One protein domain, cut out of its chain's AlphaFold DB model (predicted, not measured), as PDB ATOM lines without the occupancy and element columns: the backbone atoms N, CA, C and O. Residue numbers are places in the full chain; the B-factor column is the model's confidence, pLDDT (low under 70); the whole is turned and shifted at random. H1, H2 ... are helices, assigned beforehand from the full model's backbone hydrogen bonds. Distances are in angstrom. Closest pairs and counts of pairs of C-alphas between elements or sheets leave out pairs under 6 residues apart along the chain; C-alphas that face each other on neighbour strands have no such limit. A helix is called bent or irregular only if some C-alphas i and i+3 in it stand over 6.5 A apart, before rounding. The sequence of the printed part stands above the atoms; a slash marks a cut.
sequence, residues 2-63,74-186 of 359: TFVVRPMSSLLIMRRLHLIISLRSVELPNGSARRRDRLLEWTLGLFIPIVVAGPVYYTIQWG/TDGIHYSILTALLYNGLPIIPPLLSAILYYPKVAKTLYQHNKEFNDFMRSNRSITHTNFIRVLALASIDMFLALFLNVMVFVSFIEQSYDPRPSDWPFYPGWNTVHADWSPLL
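Overview. This is residues 2 to 63 and 74 to 186 of the 359 residues of an uncharacterized protein of Peniophora sp. CONT (UniProt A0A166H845). Long helices run up and down in a loose, elongated bundle, with H1 between the bent H2 and the pair made by the bent H3 and H4, which pack side by side. Residues 114 to 131, of which 114 to 118 belong to H3 and 128 to 131 to H4, stick out at one end, while the link of residues 162 to 174 and the tiny H5 lie at the other. The printed part has 175 residues with five named helices, H1 to H5 in chain order, and no named strand; its class is all helix. It is loose, with a radius of gyration of the C-alphas of 21.4 A and spans of 71 by 36 by 27 A.

Arrangement. H3, residues 81 to 118, was assigned as one helix by its hydrogen bonds but is bent: C-alphas 101 and 104 are 6.6 A apart, and its arms H3a, residues 81 to 101, and H3b, residues 104 to 118, stand at a shallow tilt of 19 degrees. H3a has a kink of 46 degrees near residue 91. H3a touches residues 143 to 158 of H4, residues 128 to 161, at a shallow tilt of 24 degrees, opposite ways; their closest C-alphas, of Asn 88 and Phe 154, are 5.3 A apart. The hub is H1, residues 2 to 25. It touches H3a, which uses residues 90 to 98 alone, at a shallow tilt of 17 degrees, the same way; the closest C-alphas, of Leu 11 and Ser 98, are 5.7 A apart. H1 also touches H4, opposite ways, closest at the C-alphas of Ser 10 and Met 143, 6.4 A apart. H2, residues 31 to 58, likewise assigned as one helix by its hydrogen bonds, is bent, with C-alphas 45 and 48 6.8 A apart; its arms are H2a, residues 31 to 45, and H2b, residues 48 to 58. H1 and H2a form a helical hairpin, closest at the C-alphas of Met 8 and Gly 45, 6.1 A apart. H1, H2b, H3a and H4 form an up and down bundle, each running against the one before it. H5, residues 175 to 178, touches no helix. Every O i to N i+4 pair is within hydrogen-bond range in H2a, H3b and H4, against 19 of 20 in H1, 5 of 7 in H2b and 11 of 17 in H3a; H5 is too short for such a pair.

Along the chain. H3a, 27.8 A long, begins at C-alpha 81 (-18.522, 33.172, -34.954), and H3b measures 20.6 A. H4 measures 49.4 A and H1 34.9 A, the latter from C-alpha 2 (-30.707, 16.403, -31.166). H2a measures 21.1 A and H2b 14.5 A. H5 ends at C-alpha 178 (-9.935, 22.934, -35.219).

Size, cuts and confidence. The C-alphas farthest apart, of Ser 123 and Ala 180, are 71.7 A apart. Residues 64 to 73 are not printed, and C-alphas 63 and 74 are 10.0 A apart across this cut. The link from H4 to H5 is long. The pLDDT is under 70 at residues 21 to 29, 113 to 130 and 163 to 167.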
ATOM      1  N   THR A   2     -29.369  16.015 -31.664       72.44
ATOM      2  CA  THR A   2     -30.707  16.403 -31.166       72.44
ATOM      3  C   THR A   2     -31.037  17.889 -31.348       72.44
ATOM      4  O   THR A   2     -32.213  18.224 -31.488       72.44
ATOM      5  N   PHE A   3     -30.025  18.763 -31.402       77.81
ATOM      6  CA  PHE A   3     -30.188  20.217 -31.507       77.81
ATOM      7  C   PHE A   3     -30.873  20.685 -32.804       77.81
ATOM      8  O   PHE A   3     -31.594  21.673 -32.777       77.81
ATOM      9  N   VAL A   4     -30.730  19.957 -33.920       82.38
ATOM     10  CA  VAL A   4     -31.401  20.284 -35.200       82.38
ATOM     11  C   VAL A   4     -32.742  19.573 -35.327       82.38
ATOM     12  O   VAL A   4     -33.720  20.140 -35.807       82.38
ATOM     13  N   VAL A   5     -32.804  18.315 -34.889       84.75
ATOM     14  CA  VAL A   5     -33.997  17.473 -35.058       84.75
ATOM     15  C   VAL A   5     -35.176  18.027 -34.262       84.75
ATOM     16  O   VAL A   5     -36.284  18.091 -34.790       84.75
ATOM     17  N   ARG A   6     -34.943  18.467 -33.018       82.19
ATOM     18  CA  ARG A   6     -35.985  19.041 -32.153       82.19
ATOM     19  C   ARG A   6     -36.707  20.228 -32.812       82.19
ATOM     20  O   ARG A   6     -37.896  20.077 -33.088       82.19
ATOM     21  N   PRO A   7     -36.041  21.344 -33.165       82.50
ATOM     22  CA  PRO A   7     -36.719  22.501 -33.753       82.50
ATOM     23  C   PRO A   7     -37.357  22.198 -35.117       82.50
ATOM     24  O   PRO A   7     -38.421  22.736 -35.429       82.50
ATOM     25  N   MET A   8     -36.769  21.299 -35.917       86.06
ATOM     26  CA  MET A   8     -37.387  20.856 -37.175       86.06
ATOM     27  C   MET A   8     -38.672  20.061 -36.928       86.06
ATOM     28  O   MET A   8     -39.669  20.281 -37.612       86.06
ATOM     29  N   SER A   9     -38.685  19.177 -35.927       84.12
ATOM     30  CA  SER A   9     -39.877  18.405 -35.563       84.12
ATOM     31  C   SER A   9     -41.020  19.305 -35.084       84.12
ATOM     32  O   SER A   9     -42.146  19.154 -35.560       84.12
ATOM     33  N   SER A  10     -40.723  20.308 -34.252       81.06
ATOM     34  CA  SER A  10     -41.686  21.315 -33.797       81.06
ATOM     35  C   SER A  10     -42.298  22.078 -34.973       81.06
ATOM     36  O   SER A  10     -43.521  22.223 -35.066       81.06
ATOM     37  N   LEU A  11     -41.463  22.504 -35.931       82.88
ATOM     38  CA  LEU A  11     -41.928  23.184 -37.138       82.88
ATOM     39  C   LEU A  11     -42.834  22.288 -37.982       82.88
ATOM     40  O   LEU A  11     -43.888  22.738 -38.437       82.88
ATOM     41  N   LEU A  12     -42.462  21.022 -38.171       85.31
ATOM     42  CA  LEU A  12     -43.270  20.057 -38.913       85.31
ATOM     43  C   LEU A  12     -44.623  19.808 -38.245       85.31
ATOM     44  O   LEU A  12     -45.641  19.803 -38.939       85.31
ATOM     45  N   ILE A  13     -44.657  19.666 -36.918       81.94
ATOM     46  CA  ILE A  13     -45.899  19.514 -36.150       81.94
ATOM     47  C   ILE A  13     -46.795  20.741 -36.346       81.94
ATOM     48  O   ILE A  13     -47.960  20.590 -36.715       81.94
ATOM     49  N   MET A  14     -46.256  21.955 -36.191       80.12
ATOM     50  CA  MET A  14     -47.020  23.195 -36.363       80.12
ATOM     51  C   MET A  14     -47.529  23.366 -37.804       80.12
ATOM     52  O   MET A  14     -48.677  23.754 -38.029       80.12
ATOM     53  N   ARG A  15     -46.710  23.016 -38.802       82.50
ATOM     54  CA  ARG A  15     -47.095  23.032 -40.220       82.50
ATOM     55  C   ARG A  15     -48.214  22.033 -40.510       82.50
ATOM     56  O   ARG A  15     -49.183  22.383 -41.180       82.50
ATOM     57  N   ARG A  16     -48.102  20.798 -40.013       81.75
ATOM     58  CA  ARG A  16     -49.139  19.767 -40.162       81.75
ATOM     59  C   ARG A  16     -50.438  20.191 -39.496       81.75
ATOM     60  O   ARG A  16     -51.496  20.053 -40.104       81.75
ATOM     61  N   LEU A  17     -50.350  20.766 -38.300       77.69
ATOM     62  CA  LEU A  17     -51.496  21.312 -37.588       77.69
ATOM     63  C   LEU A  17     -52.178  22.415 -38.408       77.69
ATOM     64  O   LEU A  17     -53.388  22.360 -38.614       77.69
ATOM     65  N   HIS A  18     -51.406  23.354 -38.961       75.62
ATOM     66  CA  HIS A  18     -51.927  24.395 -39.845       75.62
ATOM     67  C   HIS A  18     -52.637  23.821 -41.078       75.62
ATOM     68  O   HIS A  18     -53.758  24.232 -41.373       75.62
ATOM     69  N   LEU A  19     -52.028  22.842 -41.756       73.88
ATOM     70  CA  LEU A  19     -52.634  22.199 -42.921       73.88
ATOM     71  C   LEU A  19     -53.956  21.514 -42.566       73.88
ATOM     72  O   LEU A  19     -54.947  21.761 -43.241       73.88
ATOM     73  N   ILE A  20     -54.008  20.728 -41.487       73.25
ATOM     74  CA  ILE A  20     -55.231  20.029 -41.057       73.25
ATOM     75  C   ILE A  20     -56.372  21.019 -40.792       73.25
ATOM     76  O   ILE A  20     -57.501  20.781 -41.214       73.25
ATOM     77  N   ILE A  21     -56.083  22.141 -40.131       67.94
ATOM     78  CA  ILE A  21     -57.090  23.174 -39.855       67.94
ATOM     79  C   ILE A  21     -57.534  23.846 -41.154       67.94
ATOM     80  O   ILE A  21     -58.729  24.014 -41.374       67.94
ATOM     81  N   SER A  22     -56.584  24.198 -42.024       65.69
ATOM     82  CA  SER A  22     -56.885  24.882 -43.284       65.69
ATOM     83  C   SER A  22     -57.680  24.006 -44.257       65.69
ATOM     84  O   SER A  22     -58.625  24.496 -44.861       65.69
ATOM     85  N   LEU A  23     -57.372  22.708 -44.347       62.00
ATOM     86  CA  LEU A  23     -58.076  21.744 -45.199       62.00
ATOM     87  C   LEU A  23     -59.478  21.417 -44.685       62.00
ATOM     88  O   LEU A  23     -60.351  21.046 -45.459       62.00
ATOM     89  N   ARG A  24     -59.713  21.574 -43.377       57.88
ATOM     90  CA  ARG A  24     -61.068  21.516 -42.819       57.88
ATOM     91  C   ARG A  24     -61.911  22.728 -43.233       57.88
ATOM     92  O   ARG A  24     -63.130  22.642 -43.190       57.88
ATOM     93  N   SER A  25     -61.265  23.832 -43.618       51.03
ATOM     94  CA  SER A  25     -61.916  25.083 -44.032       51.03
ATOM     95  C   SER A  25     -61.907  25.351 -45.545       51.03
ATOM     96  O   SER A  25     -62.677  26.190 -45.995       51.03
ATOM     97  N   VAL A  26     -61.042  24.696 -46.332       51.59
ATOM     98  CA  VAL A  26     -60.828  24.981 -47.765       51.59
ATOM     99  C   VAL A  26     -60.505  23.685 -48.523       51.59
ATOM    100  O   VAL A  26     -59.726  22.875 -48.032       51.59
ATOM    101  N   GLU A  27     -61.118  23.531 -49.704       55.56
ATOM    102  CA  GLU A  27     -61.027  22.452 -50.708       55.56
ATOM    103  C   GLU A  27     -59.812  21.492 -50.638       55.56
ATOM    104  O   GLU A  27     -58.662  21.891 -50.435       55.56
ATOM    105  N   LEU A  28     -60.061  20.204 -50.914       57.81
ATOM    106  CA  LEU A  28     -59.062  19.127 -50.905       57.81
ATOM    107  C   LEU A  28     -57.840  19.428 -51.808       57.81
ATOM    108  O   LEU A  28     -57.993  19.866 -52.951       57.81
ATOM    109  N   PRO A  29     -56.607  19.131 -51.353       64.31
ATOM    110  CA  PRO A  29     -55.402  19.489 -52.087       64.31
ATOM    111  C   PRO A  29     -55.163  18.552 -53.281       64.31
ATOM    112  O   PRO A  29     -55.206  17.326 -53.162       64.31
ATOM    113  N   ASN A  30     -54.826  19.143 -54.431       77.38
ATOM    114  CA  ASN A  30     -54.472  18.442 -55.669       77.38
ATOM    115  C   ASN A  30     -53.296  17.453 -55.458       77.38
ATOM    116  O   ASN A  30     -52.373  17.714 -54.680       77.38
ATOM    117  N   GLY A  31     -53.263  16.333 -56.191       79.75
ATOM    118  CA  GLY A  31     -52.263  15.263 -56.025       79.75
ATOM    119  C   GLY A  31     -50.801  15.725 -56.157       79.75
ATOM    120  O   GLY A  31     -49.912  15.186 -55.493       79.75
ATOM    121  N   SER A  32     -50.551  16.775 -56.948       81.25
ATOM    122  CA  SER A  32     -49.239  17.431 -57.063       81.25
ATOM    123  C   SER A  32     -48.821  18.160 -55.775       81.25
ATOM    124  O   SER A  32     -47.678  18.019 -55.331       81.25
ATOM    125  N   ALA A  33     -49.748  18.859 -55.108       80.94
ATOM    126  CA  ALA A  33     -49.486  19.533 -53.834       80.94
ATOM    127  C   ALA A  33     -49.103  18.517 -52.745       80.94
ATOM    128  O   ALA A  33     -48.104  18.689 -52.052       80.94
ATOM    129  N   ARG A  34     -49.792  17.371 -52.707       79.25
ATOM    130  CA  ARG A  34     -49.504  16.281 -51.762       79.25
ATOM    131  C   ARG A  34     -48.126  15.633 -51.964       79.25
ATOM    132  O   ARG A  34     -47.546  15.104 -51.013       79.25
ATOM    133  N   ARG A  35     -47.588  15.625 -53.190       84.75
ATOM    134  CA  ARG A  35     -46.205  15.172 -53.450       84.75
ATOM    135  C   ARG A  35     -45.188  16.203 -52.963       84.75
ATOM    136  O   ARG A  35     -44.229  15.818 -52.299       84.75
ATOM    137  N   ARG A  36     -45.427  17.492 -53.226       84.75
ATOM    138  CA  ARG A  36     -44.579  18.594 -52.739       84.75
ATOM    139  C   ARG A  36     -44.539  18.648 -51.212       84.75
ATOM    140  O   ARG A  36     -43.462  18.795 -50.650       84.75
ATOM    141  N   ASP A  37     -45.672  18.437 -50.546       84.94
ATOM    142  CA  ASP A  37     -45.740  18.414 -49.082       84.94
ATOM    143  C   ASP A  37     -44.900  17.304 -48.468       84.94
ATOM    144  O   ASP A  37     -44.136  17.561 -47.539       84.94
ATOM    145  N   ARG A  38     -45.000  16.092 -49.025       85.25
ATOM    146  CA  ARG A  38     -44.171  14.961 -48.604       85.25
ATOM    147  C   ARG A  38     -42.693  15.252 -48.822       85.25
ATOM    148  O   ARG A  38     -41.900  14.991 -47.927       85.25
ATOM    149  N   LEU A  39     -42.327  15.811 -49.974       90.00
ATOM    150  CA  LEU A  39     -40.938  16.163 -50.258       90.00
ATOM    151  C   LEU A  39     -40.409  17.191 -49.251       90.00
ATOM    152  O   LEU A  39     -39.333  16.983 -48.707       90.00
ATOM    153  N   LEU A  40     -41.187  18.232 -48.938       87.88
ATOM    154  CA  LEU A  40     -40.825  19.224 -47.921       87.88
ATOM    155  C   LEU A  40     -40.649  18.604 -46.531       87.88
ATOM    156  O   LEU A  40     -39.768  18.995 -45.778       87.88
ATOM    157  N   GLU A  41     -41.464  17.625 -46.164       89.44
ATOM    158  CA  GLU A  41     -41.323  16.970 -44.861       89.44
ATOM    159  C   GLU A  41     -40.103  16.075 -44.772       89.44
ATOM    160  O   GLU A  41     -39.419  16.087 -43.752       89.44
ATOM    161  N   TRP A  42     -39.800  15.338 -45.837       91.88
ATOM    162  CA  TRP A  42     -38.571  14.557 -45.906       91.88
ATOM    163  C   TRP A  42     -37.338  15.455 -45.896       91.88
ATOM    164  O   TRP A  42     -36.353  15.139 -45.229       91.88
ATOM    165  N   THR A  43     -37.382  16.595 -46.589       90.06
ATOM    166  CA  THR A  43     -36.244  17.514 -46.588       90.06
ATOM    167  C   THR A  43     -36.046  18.155 -45.218       90.06
ATOM    168  O   THR A  43     -34.931  18.117 -44.702       90.06
ATOM    169  N   LEU A  44     -37.104  18.669 -44.581       87.50
ATOM    170  CA  LEU A  44     -36.999  19.303 -43.262       87.50
ATOM    171  C   LEU A  44     -36.735  18.304 -42.127       87.50
ATOM    172  O   LEU A  44     -35.972  18.603 -41.214       87.50
ATOM    173  N   GLY A  45     -37.364  17.129 -42.169       87.25
ATOM    174  CA  GLY A  45     -37.313  16.142 -41.091       87.25
ATOM    175  C   GLY A  45     -36.126  15.185 -41.154       87.25
ATOM    176  O   GLY A  45     -35.764  14.621 -40.125       87.25
ATOM    177  N   LEU A  46     -35.510  15.002 -42.328       89.44
ATOM    178  CA  LEU A  46     -34.403  14.060 -42.506       89.44
ATOM    179  C   LEU A  46     -33.180  14.702 -43.164       89.44
ATOM    180  O   LEU A  46     -32.092  14.663 -42.593       89.44
ATOM    181  N   PHE A  47     -33.342  15.290 -44.350       91.06
ATOM    182  CA  PHE A  47     -32.194  15.755 -45.134       91.06
ATOM    183  C   PHE A  47     -31.418  16.867 -44.419       91.06
ATOM    184  O   PHE A  47     -30.201  16.769 -44.275       91.06
ATOM    185  N   ILE A  48     -32.117  17.890 -43.915       89.69
ATOM    186  CA  ILE A  48     -31.480  18.998 -43.191       89.69
ATOM    187  C   ILE A  48     -30.768  18.496 -41.922       89.69
ATOM    188  O   ILE A  48     -29.581  18.790 -41.784       89.69
ATOM    189  N   PRO A  49     -31.395  17.701 -41.027       89.88
ATOM    190  CA  PRO A  49     -30.687  17.123 -39.886       89.88
ATOM    191  C   PRO A  49     -29.437  16.318 -40.251       89.88
ATOM    192  O   PRO A  49     -28.422  16.480 -39.581       89.88
ATOM    193  N   ILE A  50     -29.471  15.497 -41.308       91.50
ATOM    194  CA  ILE A  50     -28.301  14.711 -41.744       91.50
ATOM    195  C   ILE A  50     -27.160  15.629 -42.191       91.50
ATOM    196  O   ILE A  50     -26.016  15.439 -41.782       91.50
ATOM    197  N   VAL A  51     -27.462  16.637 -43.011       92.12
ATOM    198  CA  VAL A  51     -26.451  17.571 -43.525       92.12
ATOM    199  C   VAL A  51     -25.869  18.426 -42.401       92.12
ATOM    200  O   VAL A  51     -24.653  18.594 -42.318       92.12
ATOM    201  N   VAL A  52     -26.721  18.952 -41.519       90.25
ATOM    202  CA  VAL A  52     -26.273  19.843 -40.444       90.25
ATOM    203  C   VAL A  52     -25.500  19.067 -39.383       90.25
ATOM    204  O   VAL A  52     -24.454  19.513 -38.928       90.25
ATOM    205  N   ALA A  53     -25.988  17.897 -38.983       87.50
ATOM    206  CA  ALA A  53     -25.379  17.164 -37.887       87.50
ATOM    207  C   ALA A  53     -24.190  16.285 -38.311       87.50
ATOM    208  O   ALA A  53     -23.429  15.855 -37.452       87.50
ATOM    209  N   GLY A  54     -24.025  16.019 -39.609       88.31
ATOM    210  CA  GLY A  54     -22.836  15.372 -40.159       88.31
ATOM    211  C   GLY A  54     -21.830  16.408 -40.672       88.31
ATOM    212  O   GLY A  54     -21.072  16.953 -39.870       88.31
ATOM    213  N   PRO A  55     -21.811  16.704 -41.988       90.62
ATOM    214  CA  PRO A  55     -20.805  17.572 -42.599       90.62
ATOM    215  C   PRO A  55     -20.635  18.937 -41.932       90.62
ATOM    216  O   PRO A  55     -19.508  19.354 -41.703       90.62
ATOM    217  N   VAL A  56     -21.732  19.635 -41.619       91.19
ATOM    218  CA  VAL A  56     -21.648  21.000 -41.069       91.19
ATOM    219  C   VAL A  56     -21.159  20.990 -39.625       91.19
ATOM    220  O   VAL A  56     -20.358  21.834 -39.251       91.19
ATOM    221  N   TYR A  57     -21.609  20.039 -38.813       91.06
ATOM    222  CA  TYR A  57     -21.120  19.894 -37.446       91.06
ATOM    223  C   TYR A  57     -19.635  19.517 -37.418       91.06
ATOM    224  O   TYR A  57     -18.885  20.048 -36.607       91.06
ATOM    225  N   TYR A  58     -19.182  18.667 -38.343       91.12
ATOM    226  CA  TYR A  58     -17.784  18.245 -38.394       91.12
ATOM    227  C   TYR A  58     -16.813  19.414 -38.626       91.12
ATOM    228  O   TYR A  58     -15.724  19.411 -38.072       91.12
ATOM    229  N   THR A  59     -17.199  20.463 -39.363       90.94
ATOM    230  CA  THR A  59     -16.296  21.606 -39.618       90.94
ATOM    231  C   THR A  59     -15.980  22.450 -38.380       90.94
ATOM    232  O   THR A  59     -14.961  23.146 -38.374       90.94
ATOM    233  N   ILE A  60     -16.847  22.408 -37.364       91.69
ATOM    234  CA  ILE A  60     -16.760  23.186 -36.114       91.69
ATOM    235  C   ILE A  60     -16.452  22.318 -34.887       91.69
ATOM    236  O   ILE A  60     -16.237  22.842 -33.790       91.69
ATOM    237  N   GLN A  61     -16.476  20.998 -35.060       91.94
ATOM    238  CA  GLN A  61     -16.156  20.041 -34.021       91.94
ATOM    239  C   GLN A  61     -14.651  20.097 -33.764       91.94
ATOM    240  O   GLN A  61     -13.871  19.868 -34.675       91.94
ATOM    241  N   TRP A  62     -14.248  20.423 -32.540       89.06
ATOM    242  CA  TRP A  62     -12.839  20.535 -32.155       89.06
ATOM    243  C   TRP A  62     -12.322  19.272 -31.467       89.06
ATOM    244  O   TRP A  62     -11.228  18.796 -31.746       89.06
ATOM    245  N   GLY A  63     -13.146  18.694 -30.596       88.56
ATOM    246  CA  GLY A  63     -12.851  17.447 -29.905       88.56
ATOM    247  C   GLY A  63     -13.778  16.326 -30.357       88.56
ATOM    248  O   GLY A  63     -14.916  16.551 -30.784       88.56
ATOM    249  N   THR A  74     -20.749  14.871 -24.017       87.94
ATOM    250  CA  THR A  74     -21.314  16.032 -24.707       87.94
ATOM    251  C   THR A  74     -20.482  16.409 -25.942       87.94
ATOM    252  O   THR A  74     -19.454  15.798 -26.262       87.94
ATOM    253  N   ASP A  75     -20.994  17.376 -26.703       87.50
ATOM    254  CA  ASP A  75     -20.434  17.820 -27.977       87.50
ATOM    255  C   ASP A  75     -19.227  18.757 -27.741       87.50
ATOM    256  O   ASP A  75     -19.331  19.751 -27.027       87.50
ATOM    257  N   GLY A  76     -18.074  18.454 -28.352       88.19
ATOM    258  CA  GLY A  76     -16.840  19.244 -28.224       88.19
ATOM    259  C   GLY A  76     -16.667  20.254 -29.353       88.19
ATOM    260  O   GLY A  76     -15.989  19.963 -30.339       88.19
ATOM    261  N   ILE A  77     -17.278  21.430 -29.220       88.94
ATOM    262  CA  ILE A  77     -17.277  22.486 -30.248       88.94
ATOM    263  C   ILE A  77     -16.244  23.580 -29.962       88.94
ATOM    264  O   ILE A  77     -15.997  23.923 -28.809       88.94
ATOM    265  N   HIS A  78     -15.671  24.172 -31.015       87.38
ATOM    266  CA  HIS A  78     -14.811  25.351 -30.871       87.38
ATOM    267  C   HIS A  78     -15.639  26.635 -30.747       87.38
ATOM    268  O   HIS A  78     -16.577  26.849 -31.523       87.38
ATOM    269  N   TYR A  79     -15.238  27.553 -29.867       87.94
ATOM    270  CA  TYR A  79     -15.821  28.895 -29.795       87.94
ATOM    271  C   TYR A  79     -15.387  29.733 -31.007       87.94
ATOM    272  O   TYR A  79     -14.216  30.049 -31.186       87.94
ATOM    273  N   SER A  80     -16.317  30.029 -31.913       90.75
ATOM    274  CA  SER A  80     -16.079  30.857 -33.105       90.75
ATOM    275  C   SER A  80     -17.388  31.489 -33.573       90.75
ATOM    276  O   SER A  80     -18.470  31.010 -33.218       90.75
ATOM    277  N   ILE A  81     -17.314  32.544 -34.388       90.88
ATOM    278  CA  ILE A  81     -18.522  33.172 -34.954       90.88
ATOM    279  C   ILE A  81     -19.255  32.174 -35.864       90.88
ATOM    280  O   ILE A  81     -20.484  32.099 -35.842       90.88
ATOM    281  N   LEU A  82     -18.514  31.354 -36.617       92.12
ATOM    282  CA  LEU A  82     -19.090  30.296 -37.443       92.12
ATOM    283  C   LEU A  82     -19.907  29.305 -36.601       92.12
ATOM    284  O   LEU A  82     -21.042  28.988 -36.962       92.12
ATOM    285  N   THR A  83     -19.372  28.869 -35.458       91.56
ATOM    286  CA  THR A  83     -20.083  28.007 -34.501       91.56
ATOM    287  C   THR A  83     -21.323  28.707 -33.946       91.56
ATOM    288  O   THR A  83     -22.402  28.115 -33.927       91.56
ATOM    289  N   ALA A  84     -21.216  29.981 -33.551       91.50
ATOM    290  CA  ALA A  84     -22.360  30.749 -33.060       91.50
ATOM    291  C   ALA A  84     -23.512  30.759 -34.077       91.50
ATOM    292  O   ALA A  84     -24.659  30.506 -33.715       91.50
ATOM    293  N   LEU A  85     -23.217  30.978 -35.361       91.62
ATOM    294  CA  LEU A  85     -24.229  31.045 -36.416       91.62
ATOM    295  C   LEU A  85     -24.788  29.668 -36.800       91.62
ATOM    296  O   LEU A  85     -26.006  29.491 -36.857       91.62
ATOM    297  N   LEU A  86     -23.918  28.690 -37.069       90.00
ATOM    298  CA  LEU A  86     -24.324  27.394 -37.620       90.00
ATOM    299  C   LEU A  86     -24.854  26.424 -36.565       90.00
ATOM    300  O   LEU A  86     -25.792  25.680 -36.848       90.00
ATOM    301  N   TYR A  87     -24.271  26.424 -35.367       89.94
ATOM    302  CA  TYR A  87     -24.642  25.495 -34.302       89.94
ATOM    303  C   TYR A  87     -25.724  26.073 -33.393       89.94
ATOM    304  O   TYR A  87     -26.738  25.418 -33.168       89.94
ATOM    305  N   ASN A  88     -25.548  27.312 -32.919       90.38
ATOM    306  CA  ASN A  88     -26.470  27.928 -31.959       90.38
ATOM    307  C   ASN A  88     -27.568  28.774 -32.633       90.38
ATOM    308  O   ASN A  88     -28.703  28.800 -32.165       90.38
ATOM    309  N   GLY A  89     -27.263  29.435 -33.753       90.69
ATOM    310  CA  GLY A  89     -28.210  30.293 -34.471       90.69
ATOM    311  C   GLY A  89     -29.222  29.517 -35.315       90.69
ATOM    312  O   GLY A  89     -30.421  29.798 -35.276       90.69
ATOM    313  N   LEU A  90     -28.768  28.507 -36.061       90.94
ATOM    314  CA  LEU A  90     -29.623  27.733 -36.968       90.94
ATOM    315  C   LEU A  90     -30.840  27.073 -36.271       90.94
ATOM    316  O   LEU A  90     -31.932  27.133 -36.840       90.94
ATOM    317  N   PRO A  91     -30.730  26.516 -35.046       89.94
ATOM    318  CA  PRO A  91     -31.869  25.986 -34.286       89.94
ATOM    319  C   PRO A  91     -32.935  27.010 -33.871       89.94
ATOM    320  O   PRO A  91     -34.067  26.612 -33.599       89.94
ATOM    321  N   ILE A  92     -32.612  28.309 -33.832       91.94
ATOM    322  CA  ILE A  92     -33.560  29.385 -33.483       91.94
ATOM    323  C   ILE A  92     -34.520  29.661 -34.645       91.94
ATOM    324  O   ILE A  92     -35.686  30.005 -34.434       91.94
ATOM    325  N   ILE A  93     -34.053  29.483 -35.884       91.25
ATOM    326  CA  ILE A  93     -34.803  29.858 -37.086       91.25
ATOM    327  C   ILE A  93     -36.126  29.078 -37.209       91.25
ATOM    328  O   ILE A  93     -37.155  29.727 -37.412       91.25
ATOM    329  N   PRO A  94     -36.179  27.735 -37.065       88.88
ATOM    330  CA  PRO A  94     -37.434  26.996 -37.187       88.88
ATOM    331  C   PRO A  94     -38.535  27.406 -36.192       88.88
ATOM    332  O   PRO A  94     -39.625  27.731 -36.664       88.88
ATOM    333  N   PRO A  95     -38.316  27.449 -34.856       87.75
ATOM    334  CA  PRO A  95     -39.368  27.846 -33.920       87.75
ATOM    335  C   PRO A  95     -39.786  29.309 -34.113       87.75
ATOM    336  O   PRO A  95     -40.972  29.617 -33.996       87.75
ATOM    337  N   LEU A  96     -38.861  30.196 -34.495       89.88
ATOM    338  CA  LEU A  96     -39.184  31.581 -34.833       89.88
ATOM    339  C   LEU A  96     -40.079  31.665 -36.081       89.88
ATOM    340  O   LEU A  96     -41.096  32.358 -36.082       89.88
ATOM    341  N   LEU A  97     -39.750  30.911 -37.133       89.56
ATOM    342  CA  LEU A  97     -40.545  30.849 -38.359       89.56
ATOM    343  C   LEU A  97     -41.937  30.256 -38.099       89.56
ATOM    344  O   LEU A  97     -42.934  30.740 -38.640       89.56
ATOM    345  N   SER A  98     -42.024  29.238 -37.239       86.69
ATOM    346  CA  SER A  98     -43.286  28.678 -36.749       86.69
ATOM    347  C   SER A  98     -44.134  29.713 -36.014       86.69
ATOM    348  O   SER A  98     -45.325  29.843 -36.318       86.69
ATOM    349  N   ALA A  99     -43.521  30.487 -35.119       87.38
ATOM    350  CA  ALA A  99     -44.195  31.519 -34.341       87.38
ATOM    351  C   ALA A  99     -44.692  32.684 -35.208       87.38
ATOM    352  O   ALA A  99     -45.789  33.185 -34.981       87.38
ATOM    353  N   ILE A 100     -43.927  33.096 -36.221       89.00
ATOM    354  CA  ILE A 100     -44.274  34.247 -37.068       89.00
ATOM    355  C   ILE A 100     -45.256  33.860 -38.181       89.00
ATOM    356  O   ILE A 100     -46.225  34.575 -38.427       89.00
ATOM    357  N   LEU A 101     -45.033  32.740 -38.881       86.81
ATOM    358  CA  LEU A 101     -45.806  32.416 -40.088       86.81
ATOM    359  C   LEU A 101     -47.018  31.527 -39.832       86.81
ATOM    360  O   LEU A 101     -48.045  31.697 -40.495       86.81
ATOM    361  N   TYR A 102     -46.893  30.542 -38.942       81.12
ATOM    362  CA  TYR A 102     -47.899  29.492 -38.791       81.12
ATOM    363  C   TYR A 102     -48.825  29.759 -37.612       81.12
ATOM    364  O   TYR A 102     -50.041  29.629 -37.762       81.12
ATOM    365  N   TYR A 103     -48.285  30.204 -36.477       82.00
ATOM    366  CA  TYR A 103     -49.079  30.462 -35.280       82.00
ATOM    367  C   TYR A 103     -50.219  31.478 -35.501       82.00
ATOM    368  O   TYR A 103     -51.360  31.152 -35.168       82.00
ATOM    369  N   PRO A 104     -50.008  32.645 -36.153       84.44
ATOM    370  CA  PRO A 104     -51.087  33.608 -36.370       84.44
ATOM    371  C   PRO A 104     -52.156  33.076 -37.325       84.44
ATOM    372  O   PRO A 104     -53.337  33.358 -37.148       84.44
ATOM    373  N   LYS A 105     -51.765  32.272 -38.324       82.44
ATOM    374  CA  LYS A 105     -52.708  31.649 -39.262       82.44
ATOM    375  C   LYS A 105     -53.582  30.621 -38.558       82.44
ATOM    376  O   LYS A 105     -54.794  30.638 -38.729       82.44
ATOM    377  N   VAL A 106     -52.971  29.766 -37.740       78.81
ATOM    378  CA  VAL A 106     -53.676  28.785 -36.909       78.81
ATOM    379  C   VAL A 106     -54.642  29.490 -35.957       78.81
ATOM    380  O   VAL A 106     -55.826  29.164 -35.944       78.81
ATOM    381  N   ALA A 107     -54.174  30.507 -35.230       80.00
ATOM    382  CA  ALA A 107     -55.006  31.289 -34.321       80.00
ATOM    383  C   ALA A 107     -56.173  31.980 -35.047       80.00
ATOM    384  O   ALA A 107     -57.307  31.918 -34.579       80.00
ATOM    385  N   LYS A 108     -55.924  32.580 -36.221       81.62
ATOM    386  CA  LYS A 108     -56.955  33.237 -37.035       81.62
ATOM    387  C   LYS A 108     -58.022  32.253 -37.506       81.62
ATOM    388  O   LYS A 108     -59.204  32.529 -37.318       81.62
ATOM    389  N   THR A 109     -57.632  31.123 -38.096       75.19
ATOM    390  CA  THR A 109     -58.602  30.135 -38.591       75.19
ATOM    391  C   THR A 109     -59.409  29.536 -37.444       75.19
ATOM    392  O   THR A 109     -60.607  29.325 -37.586       75.19
ATOM    393  N   LEU A 110     -58.798  29.335 -36.274       72.31
ATOM    394  CA  LEU A 110     -59.525  28.882 -35.089       72.31
ATOM    395  C   LEU A 110     -60.480  29.925 -34.540       72.31
ATOM    396  O   LEU A 110     -61.583  29.570 -34.146       72.31
ATOM    397  N   TYR A 111     -60.087  31.195 -34.532       76.06
ATOM    398  CA  TYR A 111     -60.968  32.278 -34.121       76.06
ATOM    399  C   TYR A 111     -62.181  32.400 -35.055       76.06
ATOM    400  O   TYR A 111     -63.310  32.507 -34.581       76.06
ATOM    401  N   GLN A 112     -61.962  32.316 -36.372       73.12
ATOM    402  CA  GLN A 112     -63.032  32.315 -37.377       73.12
ATOM    403  C   GLN A 112     -63.959  31.110 -37.207       73.12
ATOM    404  O   GLN A 112     -65.166  31.285 -37.075       73.12
ATOM    405  N   HIS A 113     -63.385  29.911 -37.095       67.69
ATOM    406  CA  HIS A 113     -64.153  28.694 -36.877       67.69
ATOM    407  C   HIS A 113     -64.945  28.777 -35.571       67.69
ATOM    408  O   HIS A 113     -66.114  28.438 -35.558       67.69
ATOM    409  N   ASN A 114     -64.370  29.288 -34.478       66.62
ATOM    410  CA  ASN A 114     -65.081  29.431 -33.206       66.62
ATOM    411  C   ASN A 114     -66.245  30.435 -33.293       66.62
ATOM    412  O   ASN A 114     -67.256  30.245 -32.626       66.62
ATOM    413  N   LYS A 115     -66.136  31.473 -34.135       66.50
ATOM    414  CA  LYS A 115     -67.225  32.424 -34.397       66.50
ATOM    415  C   LYS A 115     -68.375  31.771 -35.174       66.50
ATOM    416  O   LYS A 115     -69.518  31.932 -34.773       66.50
ATOM    417  N   GLU A 116     -68.071  31.004 -36.218       62.31
ATOM    418  CA  GLU A 116     -69.063  30.264 -37.019       62.31
ATOM    419  C   GLU A 116     -69.680  29.086 -36.241       62.31
ATOM    420  O   GLU A 116     -70.850  28.752 -36.409       62.31
ATOM    421  N   PHE A 117     -68.913  28.471 -35.336       51.16
ATOM    422  CA  PHE A 117     -69.364  27.335 -34.531       51.16
ATOM    423  C   PHE A 117     -70.085  27.724 -33.243       51.16
ATOM    424  O   PHE A 117     -70.817  26.888 -32.720       51.16
ATOM    425  N   ASN A 118     -69.917  28.938 -32.703       56.91
ATOM    426  CA  ASN A 118     -70.697  29.370 -31.536       56.91
ATOM    427  C   ASN A 118     -72.206  29.377 -31.851       56.91
ATOM    428  O   ASN A 118     -73.015  29.086 -30.972       56.91
ATOM    429  N   ASP A 119     -72.556  29.583 -33.122       54.62
ATOM    430  CA  ASP A 119     -73.924  29.478 -33.633       54.62
ATOM    431  C   ASP A 119     -74.383  28.007 -33.786       54.62
ATOM    432  O   ASP A 119     -75.563  27.700 -33.617       54.62
ATOM    433  N   PHE A 120     -73.454  27.066 -34.006       46.91
ATOM    434  CA  PHE A 120     -73.718  25.622 -34.175       46.91
ATOM    435  C   PHE A 120     -73.591  24.795 -32.873       46.91
ATOM    436  O   PHE A 120     -74.104  23.680 -32.766       46.91
ATOM    437  N   MET A 121     -72.954  25.348 -31.837       45.88
ATOM    438  CA  MET A 121     -72.700  24.742 -30.517       45.88
ATOM    439  C   MET A 121     -73.957  24.473 -29.679       45.88
ATOM    440  O   MET A 121     -73.850  23.936 -28.574       45.88
ATOM    441  N   ARG A 122     -75.149  24.783 -30.201       50.94
ATOM    442  CA  ARG A 122     -76.422  24.347 -29.620       50.94
ATOM    443  C   ARG A 122     -76.769  22.881 -29.902       50.94
ATOM    444  O   ARG A 122     -77.606  22.361 -29.175       50.94
ATOM    445  N   SER A 123     -76.165  22.206 -30.889       48.38
ATOM    446  CA  SER A 123     -76.674  20.893 -31.333       48.38
ATOM    447  C   SER A 123     -75.763  19.679 -31.121       48.38
ATOM    448  O   SER A 123     -76.311  18.602 -30.933       48.38
ATOM    449  N   ASN A 124     -74.423  19.780 -31.093       42.88
ATOM    450  CA  ASN A 124     -73.558  18.606 -30.847       42.88
ATOM    451  C   ASN A 124     -72.131  18.967 -30.367       42.88
ATOM    452  O   ASN A 124     -71.230  19.236 -31.160       42.88
ATOM    453  N   ARG A 125     -71.892  18.911 -29.049       55.03
ATOM    454  CA  ARG A 125     -70.546  18.804 -28.432       55.03
ATOM    455  C   ARG A 125     -70.200  17.310 -28.323       55.03
ATOM    456  O   ARG A 125     -71.083  16.515 -28.034       55.03
ATOM    457  N   SER A 126     -68.956  16.835 -28.452       53.69
ATOM    458  CA  SER A 126     -68.173  16.673 -27.210       53.69
ATOM    459  C   SER A 126     -66.742  16.104 -27.311       53.69
ATOM    460  O   SER A 126     -66.067  16.138 -26.291       53.69
ATOM    461  N   ILE A 127     -66.204  15.599 -28.434       51.22
ATOM    462  CA  ILE A 127     -64.941  14.806 -28.350       51.22
ATOM    463  C   ILE A 127     -63.786  15.313 -29.234       51.22
ATOM    464  O   ILE A 127     -62.622  15.215 -28.843       51.22
ATOM    465  N   THR A 128     -64.049  15.930 -30.384       60.62
ATOM    466  CA  THR A 128     -62.994  16.356 -31.328       60.62
ATOM    467  C   THR A 128     -62.316  17.680 -30.954       60.62
ATOM    468  O   THR A 128     -61.125  17.852 -31.204       60.62
ATOM    469  N   HIS A 129     -63.031  18.601 -30.301       65.00
ATOM    470  CA  HIS A 129     -62.533  19.948 -29.983       65.00
ATOM    471  C   HIS A 129     -61.453  19.959 -28.887       65.00
ATOM    472  O   HIS A 129     -60.412  20.598 -29.030       65.00
ATOM    473  N   THR A 130     -61.663  19.201 -27.810       69.38
ATOM    474  CA  THR A 130     -60.732  19.142 -26.673       69.38
ATOM    475  C   THR A 130     -59.384  18.551 -27.077       69.38
ATOM    476  O   THR A 130     -58.344  19.047 -26.652       69.38
ATOM    477  N   ASN A 131     -59.383  17.527 -27.934       70.00
ATOM    478  CA  ASN A 131     -58.148  16.937 -28.455       70.00
ATOM    479  C   ASN A 131     -57.376  17.936 -29.320       70.00
ATOM    480  O   ASN A 131     -56.161  18.041 -29.203       70.00
ATOM    481  N   PHE A 132     -58.085  18.719 -30.132       72.38
ATOM    482  CA  PHE A 132     -57.473  19.741 -30.966       72.38
ATOM    483  C   PHE A 132     -56.834  20.869 -30.133       72.38
ATOM    484  O   PHE A 132     -55.670  21.204 -30.350       72.38
ATOM    485  N   ILE A 133     -57.544  21.404 -29.131       76.19
ATOM    486  CA  ILE A 133     -56.992  22.424 -28.221       76.19
ATOM    487  C   ILE A 133     -55.769  21.892 -27.471       76.19
ATOM    488  O   ILE A 133     -54.796  22.621 -27.310       76.19
ATOM    489  N   ARG A 134     -55.782  20.624 -27.041       81.25
ATOM    490  CA  ARG A 134     -54.627  19.994 -26.380       81.25
ATOM    491  C   ARG A 134     -53.410  19.909 -27.297       81.25
ATOM    492  O   ARG A 134     -52.312  20.223 -26.855       81.25
ATOM    493  N   VAL A 135     -53.601  19.518 -28.560       78.50
ATOM    494  CA  VAL A 135     -52.517  19.470 -29.558       78.50
ATOM    495  C   VAL A 135     -51.974  20.869 -29.836       78.50
ATOM    496  O   VAL A 135     -50.761  21.044 -29.895       78.50
ATOM    497  N   LEU A 136     -52.849  21.871 -29.952       80.56
ATOM    498  CA  LEU A 136     -52.427  23.255 -30.127       80.56
ATOM    499  C   LEU A 136     -51.650  23.769 -28.914       80.56
ATOM    500  O   LEU A 136     -50.570  24.315 -29.086       80.56
ATOM    501  N   ALA A 137     -52.165  23.564 -27.700       83.56
ATOM    502  CA  ALA A 137     -51.496  23.965 -26.467       83.56
ATOM    503  C   ALA A 137     -50.118  23.304 -26.341       83.56
ATOM    504  O   ALA A 137     -49.145  23.979 -26.020       83.56
ATOM    505  N   LEU A 138     -50.020  22.010 -26.661       84.44
ATOM    506  CA  LEU A 138     -48.748  21.300 -26.683       84.44
ATOM    507  C   LEU A 138     -47.776  21.912 -27.699       84.44
ATOM    508  O   LEU A 138     -46.632  22.180 -27.349       84.44
ATOM    509  N   ALA A 139     -48.231  22.165 -28.929       82.75
ATOM    510  CA  ALA A 139     -47.405  22.771 -29.969       82.75
ATOM    511  C   ALA A 139     -46.944  24.192 -29.591       82.75
ATOM    512  O   ALA A 139     -45.815  24.566 -29.897       82.75
ATOM    513  N   SER A 140     -47.779  24.970 -28.897       83.81
ATOM    514  CA  SER A 140     -47.417  26.293 -28.374       83.81
ATOM    515  C   SER A 140     -46.359  26.216 -27.276       83.81
ATOM    516  O   SER A 140     -45.392  26.973 -27.315       83.81
ATOM    517  N   ILE A 141     -46.541  25.314 -26.302       85.75
ATOM    518  CA  ILE A 141     -45.601  25.117 -25.189       85.75
ATOM    519  C   ILE A 141     -44.248  24.662 -25.733       85.75
ATOM    520  O   ILE A 141     -43.226  25.237 -25.374       85.75
ATOM    521  N   ASP A 142     -44.252  23.672 -26.626       84.25
ATOM    522  CA  ASP A 142     -43.044  23.149 -27.261       84.25
ATOM    523  C   ASP A 142     -42.314  24.237 -28.060       84.25
ATOM    524  O   ASP A 142     -41.123  24.454 -27.859       84.25
ATOM    525  N   MET A 143     -43.033  25.002 -28.889       85.31
ATOM    526  CA  MET A 143     -42.456  26.099 -29.669       85.31
ATOM    527  C   MET A 143     -41.859  27.201 -28.784       85.31
ATOM    528  O   MET A 143     -40.745  27.656 -29.049       85.31
ATOM    529  N   PHE A 144     -42.578  27.634 -27.745       87.12
ATOM    530  CA  PHE A 144     -42.104  28.670 -26.827       87.12
ATOM    531  C   PHE A 144     -40.871  28.204 -26.056       87.12
ATOM    532  O   PHE A 144     -39.871  28.917 -25.999       87.12
ATOM    533  N   LEU A 145     -40.922  26.993 -25.503       85.88
ATOM    534  CA  LEU A 145     -39.820  26.438 -24.731       85.88
ATOM    535  C   LEU A 145     -38.597  26.179 -25.617       85.88
ATOM    536  O   LEU A 145     -37.484  26.498 -25.216       85.88
ATOM    537  N   ALA A 146     -38.788  25.680 -26.841       86.12
ATOM    538  CA  ALA A 146     -37.709  25.527 -27.808       86.12
ATOM    539  C   ALA A 146     -37.071  26.878 -28.151       86.12
ATOM    540  O   ALA A 146     -35.848  26.991 -28.125       86.12
ATOM    541  N   LEU A 147     -37.864  27.912 -28.442       89.69
ATOM    542  CA  LEU A 147     -37.332  29.244 -28.731       89.69
ATOM    543  C   LEU A 147     -36.552  29.800 -27.533       89.69
ATOM    544  O   LEU A 147     -35.413  30.226 -27.694       89.69
ATOM    545  N   PHE A 148     -37.144  29.743 -26.338       89.62
ATOM    546  CA  PHE A 148     -36.527  30.217 -25.102       89.62
ATOM    547  C   PHE A 148     -35.188  29.525 -24.833       89.62
ATOM    548  O   PHE A 148     -34.180  30.195 -24.633       89.62
ATOM    549  N   LEU A 149     -35.157  28.190 -24.889       86.94
ATOM    550  CA  LEU A 149     -33.938  27.424 -24.650       86.94
ATOM    551  C   LEU A 149     -32.861  27.736 -25.690       86.94
ATOM    552  O   LEU A 149     -31.729  27.993 -25.303       86.94
ATOM    553  N   ASN A 150     -33.191  27.768 -26.986       89.38
ATOM    554  CA  ASN A 150     -32.193  28.044 -28.025       89.38
ATOM    555  C   ASN A 150     -31.630  29.472 -27.931       89.38
ATOM    556  O   ASN A 150     -30.439  29.670 -28.155       89.38
ATOM    557  N   VAL A 151     -32.448  30.462 -27.556       90.69
ATOM    558  CA  VAL A 151     -31.967  31.831 -27.310       90.69
ATOM    559  C   VAL A 151     -31.040  31.868 -26.098       90.69
ATOM    560  O   VAL A 151     -29.975  32.472 -26.180       90.69
ATOM    561  N   MET A 152     -31.395  31.190 -25.003       88.88
ATOM    562  CA  MET A 152     -30.530  31.117 -23.821       88.88
ATOM    563  C   MET A 152     -29.196  30.438 -24.133       88.88
ATOM    564  O   MET A 152     -28.156  30.963 -23.763       88.88
ATOM    565  N   VAL A 153     -29.210  29.325 -24.875       88.00
ATOM    566  CA  VAL A 153     -27.990  28.652 -25.358       88.00
ATOM    567  C   VAL A 153     -27.128  29.625 -26.166       88.00
ATOM    568  O   VAL A 153     -25.926  29.725 -25.934       88.00
ATOM    569  N   PHE A 154     -27.738  30.366 -27.094       90.50
ATOM    570  CA  PHE A 154     -27.028  31.319 -27.938       90.50
ATOM    571  C   PHE A 154     -26.399  32.452 -27.121       90.50
ATOM    572  O   PHE A 154     -25.215  32.718 -27.289       90.50
ATOM    573  N   VAL A 155     -27.142  33.076 -26.204       89.62
ATOM    574  CA  VAL A 155     -26.614  34.151 -25.345       89.62
ATOM    575  C   VAL A 155     -25.472  33.637 -24.466       89.62
ATOM    576  O   VAL A 155     -24.395  34.229 -24.480       89.62
ATOM    577  N   SER A 156     -25.651  32.492 -23.798       86.19
ATOM    578  CA  SER A 156     -24.601  31.866 -22.982       86.19
ATOM    579  C   SER A 156     -23.344  31.540 -23.786       86.19
ATOM    580  O   SER A 156     -22.235  31.624 -23.264       86.19
ATOM    581  N   PHE A 157     -23.501  31.135 -25.049       87.62
ATOM    582  CA  PHE A 157     -22.375  30.851 -25.933       87.62
ATOM    583  C   PHE A 157     -21.601  32.124 -26.285       87.62
ATOM    584  O   PHE A 157     -20.373  32.102 -26.315       87.62
ATOM    585  N   ILE A 158     -22.303  33.230 -26.544       88.06
ATOM    586  CA  ILE A 158     -21.684  34.523 -26.858       88.06
ATOM    587  C   ILE A 158     -20.924  35.062 -25.645       88.06
ATOM    588  O   ILE A 158     -19.784  35.481 -25.803       88.06
ATOM    589  N   GLU A 159     -21.510  34.995 -24.446       84.25
ATOM    590  CA  GLU A 159     -20.834  35.427 -23.215       84.25
ATOM    591  C   GLU A 159     -19.553  34.629 -22.951       84.25
ATOM    592  O   GLU A 159     -18.519  35.220 -22.665       84.25
ATOM    593  N   GLN A 160     -19.585  33.304 -23.125       80.19
ATOM    594  CA  GLN A 160     -18.394  32.455 -22.970       80.19
ATOM    595  C   GLN A 160     -17.352  32.656 -24.076       80.19
ATOM    596  O   GLN A 160     -16.169  32.416 -23.854       80.19
ATOM    597  N   SER A 161     -17.778  33.082 -25.269       79.69
ATOM    598  CA  SER A 161     -16.873  33.354 -26.392       79.69
ATOM    599  C   SER A 161     -16.197  34.723 -26.295       79.69
ATOM    600  O   SER A 161     -15.229  34.972 -27.013       79.69
ATOM    601  N   TYR A 162     -16.725  35.635 -25.475       73.38
ATOM    602  CA  TYR A 162     -16.241  37.005 -25.381       73.38
ATOM    603  C   TYR A 162     -15.075  37.108 -24.389       73.38
ATOM    604  O   TYR A 162     -15.275  37.243 -23.183       73.38
ATOM    605  N   ASP A 163     -13.845  37.086 -24.907       64.62
ATOM    606  CA  ASP A 163     -12.664  37.548 -24.172       64.62
ATOM    607  C   ASP A 163     -12.513  39.072 -24.389       64.62
ATOM    608  O   ASP A 163     -12.592  39.535 -25.531       64.62
ATOM    609  N   PRO A 164     -12.300  39.896 -23.342       59.56
ATOM    610  CA  PRO A 164     -12.041  41.333 -23.478       59.56
ATOM    611  C   PRO A 164     -10.791  41.697 -24.306       59.56
ATOM    612  O   PRO A 164     -10.539  42.884 -24.540       59.56
ATOM    613  N   ARG A 165      -9.991  40.724 -24.759       58.66
ATOM    614  CA  ARG A 165      -8.861  40.953 -25.669       58.66
ATOM    615  C   ARG A 165      -9.325  41.072 -27.133       58.66
ATOM    616  O   ARG A 165      -9.995  40.181 -27.648       58.66
ATOM    617  N   PRO A 166      -8.924  42.131 -27.861       52.94
ATOM    618  CA  PRO A 166      -9.509  42.492 -29.159       52.94
ATOM    619  C   PRO A 166      -9.203  41.549 -30.345       52.94
ATOM    620  O   PRO A 166      -9.665  41.828 -31.450       52.94
ATOM    621  N   SER A 167      -8.443  40.461 -30.170       58.41
ATOM    622  CA  SER A 167      -7.984  39.582 -31.265       58.41
ATOM    623  C   SER A 167      -8.491  38.139 -31.226       58.41
ATOM    624  O   SER A 167      -8.244  37.402 -32.181       58.41
ATOM    625  N   ASP A 168      -9.193  37.717 -30.172       70.62
ATOM    626  CA  ASP A 168      -9.252  36.284 -29.839       70.62
ATOM    627  C   ASP A 168     -10.559  35.582 -30.256       70.62
ATOM    628  O   ASP A 168     -10.688  34.371 -30.081       70.62
ATOM    629  N   TRP A 169     -11.499  36.289 -30.905       82.56
ATOM    630  CA  TRP A 169     -12.727  35.687 -31.451       82.56
ATOM    631  C   TRP A 169     -12.778  35.709 -32.992       82.56
ATOM    632  O   TRP A 169     -13.469  36.538 -33.596       82.56
ATOM    633  N   PRO A 170     -12.040  34.812 -33.675       87.50
ATOM    634  CA  PRO A 170     -12.023  34.756 -35.130       87.50
ATOM    635  C   PRO A 170     -13.351  34.239 -35.696       87.50
ATOM    636  O   PRO A 170     -14.070  33.450 -35.072       87.50
ATOM    637  N   PHE A 171     -13.644  34.612 -36.947       89.06
ATOM    638  CA  PHE A 171     -14.806  34.071 -37.656       89.06
ATOM    639  C   PHE A 171     -14.729  32.546 -37.782       89.06
ATOM    640  O   PHE A 171     -15.679  31.840 -37.447       89.06
ATOM    641  N   TYR A 172     -13.574  32.053 -38.225       90.62
ATOM    642  CA  TYR A 172     -13.232  30.640 -38.265       90.62
ATOM    643  C   TYR A 172     -11.709  30.496 -38.116       90.62
ATOM    644  O   TYR A 172     -10.982  31.073 -38.927       90.62
ATOM    645  N   PRO A 173     -11.203  29.749 -37.119       87.81
ATOM    646  CA  PRO A 173      -9.762  29.619 -36.871       87.81
ATOM    647  C   PRO A 173      -9.027  28.727 -37.891       87.81
ATOM    648  O   PRO A 173      -7.804  28.611 -37.836       87.81
ATOM    649  N   GLY A 174      -9.750  28.108 -38.833       90.44
ATOM    650  CA  GLY A 174      -9.192  27.259 -39.887       90.44
ATOM    651  C   GLY A 174      -9.238  25.762 -39.560       90.44
ATOM    652  O   GLY A 174      -9.228  25.358 -38.399       90.44
ATOM    653  N   TRP A 175      -9.262  24.930 -40.607       90.56
ATOM    654  CA  TRP A 175      -9.416  23.473 -40.491       90.56
ATOM    655  C   TRP A 175      -8.344  22.826 -39.614       90.56
ATOM    656  O   TRP A 175      -8.668  22.066 -38.704       90.56
ATOM    657  N   ASN A 176      -7.078  23.162 -39.876       92.06
ATOM    658  CA  ASN A 176      -5.934  22.576 -39.182       92.06
ATOM    659  C   ASN A 176      -5.957  22.893 -37.686       92.06
ATOM    660  O   ASN A 176      -5.619  22.029 -36.895       92.06
ATOM    661  N   THR A 177      -6.397  24.094 -37.300       88.94
ATOM    662  CA  THR A 177      -6.499  24.511 -35.896       88.94
ATOM    663  C   THR A 177      -7.606  23.751 -35.172       88.94
ATOM    664  O   THR A 177      -7.395  23.235 -34.081       88.94
ATOM    665  N   VAL A 178      -8.782  23.639 -35.801       89.75
ATOM    666  CA  VAL A 178      -9.935  22.934 -35.219       89.75
ATOM    667  C   VAL A 178      -9.667  21.431 -35.090       89.75
ATOM    668  O   VAL A 178     -10.131  20.820 -34.142       89.75
ATOM    669  N   HIS A 179      -8.888  20.839 -36.000       91.44
ATOM    670  CA  HIS A 179      -8.662  19.389 -36.052       91.44
ATOM    671  C   HIS A 179      -7.250  18.950 -35.630       91.44
ATOM    672  O   HIS A 179      -6.886  17.799 -35.873       91.44
ATOM    673  N   ALA A 180      -6.447  19.835 -35.030       88.50
ATOM    674  CA  ALA A 180      -5.079  19.508 -34.617       88.50
ATOM    675  C   ALA A 180      -5.054  18.429 -33.521       88.50
ATOM    676  O   ALA A 180      -4.395  17.404 -33.684       88.50
ATOM    677  N   ASP A 181      -5.827  18.637 -32.451       83.19
ATOM    678  CA  ASP A 181      -5.825  17.798 -31.250       83.19
ATOM    679  C   ASP A 181      -7.188  17.121 -31.045       83.19
ATOM    680  O   ASP A 181      -7.984  17.480 -30.179       83.19
ATOM    681  N   TRP A 182      -7.467  16.094 -31.855       85.94
ATOM    682  CA  TRP A 182      -8.733  15.345 -31.832       85.94
ATOM    683  C   TRP A 182      -8.815  14.305 -30.693       85.94
ATOM    684  O   TRP A 182      -9.182  13.141 -30.893       85.94
ATOM    685  N   SER A 183      -8.444  14.687 -29.473       88.69
ATOM    686  CA  SER A 183      -8.576  13.845 -28.276       88.69
ATOM    687  C   SER A 183      -9.910  14.083 -27.553       88.69
ATOM    688  O   SER A 183     -10.522  15.140 -27.716       88.69
ATOM    689  N   PRO A 184     -10.410  13.116 -26.761       89.12
ATOM    690  CA  PRO A 184     -11.512  13.381 -25.844       89.12
ATOM    691  C   PRO A 184     -11.064  14.352 -24.747       89.12
ATOM    692  O   PRO A 184      -9.936  14.269 -24.264       89.12
ATOM    693  N   LEU A 185     -11.964  15.244 -24.346       89.25
ATOM    694  CA  LEU A 185     -11.726  16.202 -23.269       89.25
ATOM    695  C   LEU A 185     -12.511  15.821 -22.019       89.25
ATOM    696  O   LEU A 185     -13.537  15.153 -22.115       89.25
ATOM    697  N   LEU A 186     -12.027  16.253 -20.857       90.75
ATOM    698  CA  LEU A 186     -12.706  16.092 -19.576       90.75
ATOM    699  C   LEU A 186     -12.958  17.475 -18.979       90.75
ATOM    700  O   LEU A 186     -12.010  18.229 -18.767       90.75
TER     701      LEU A 186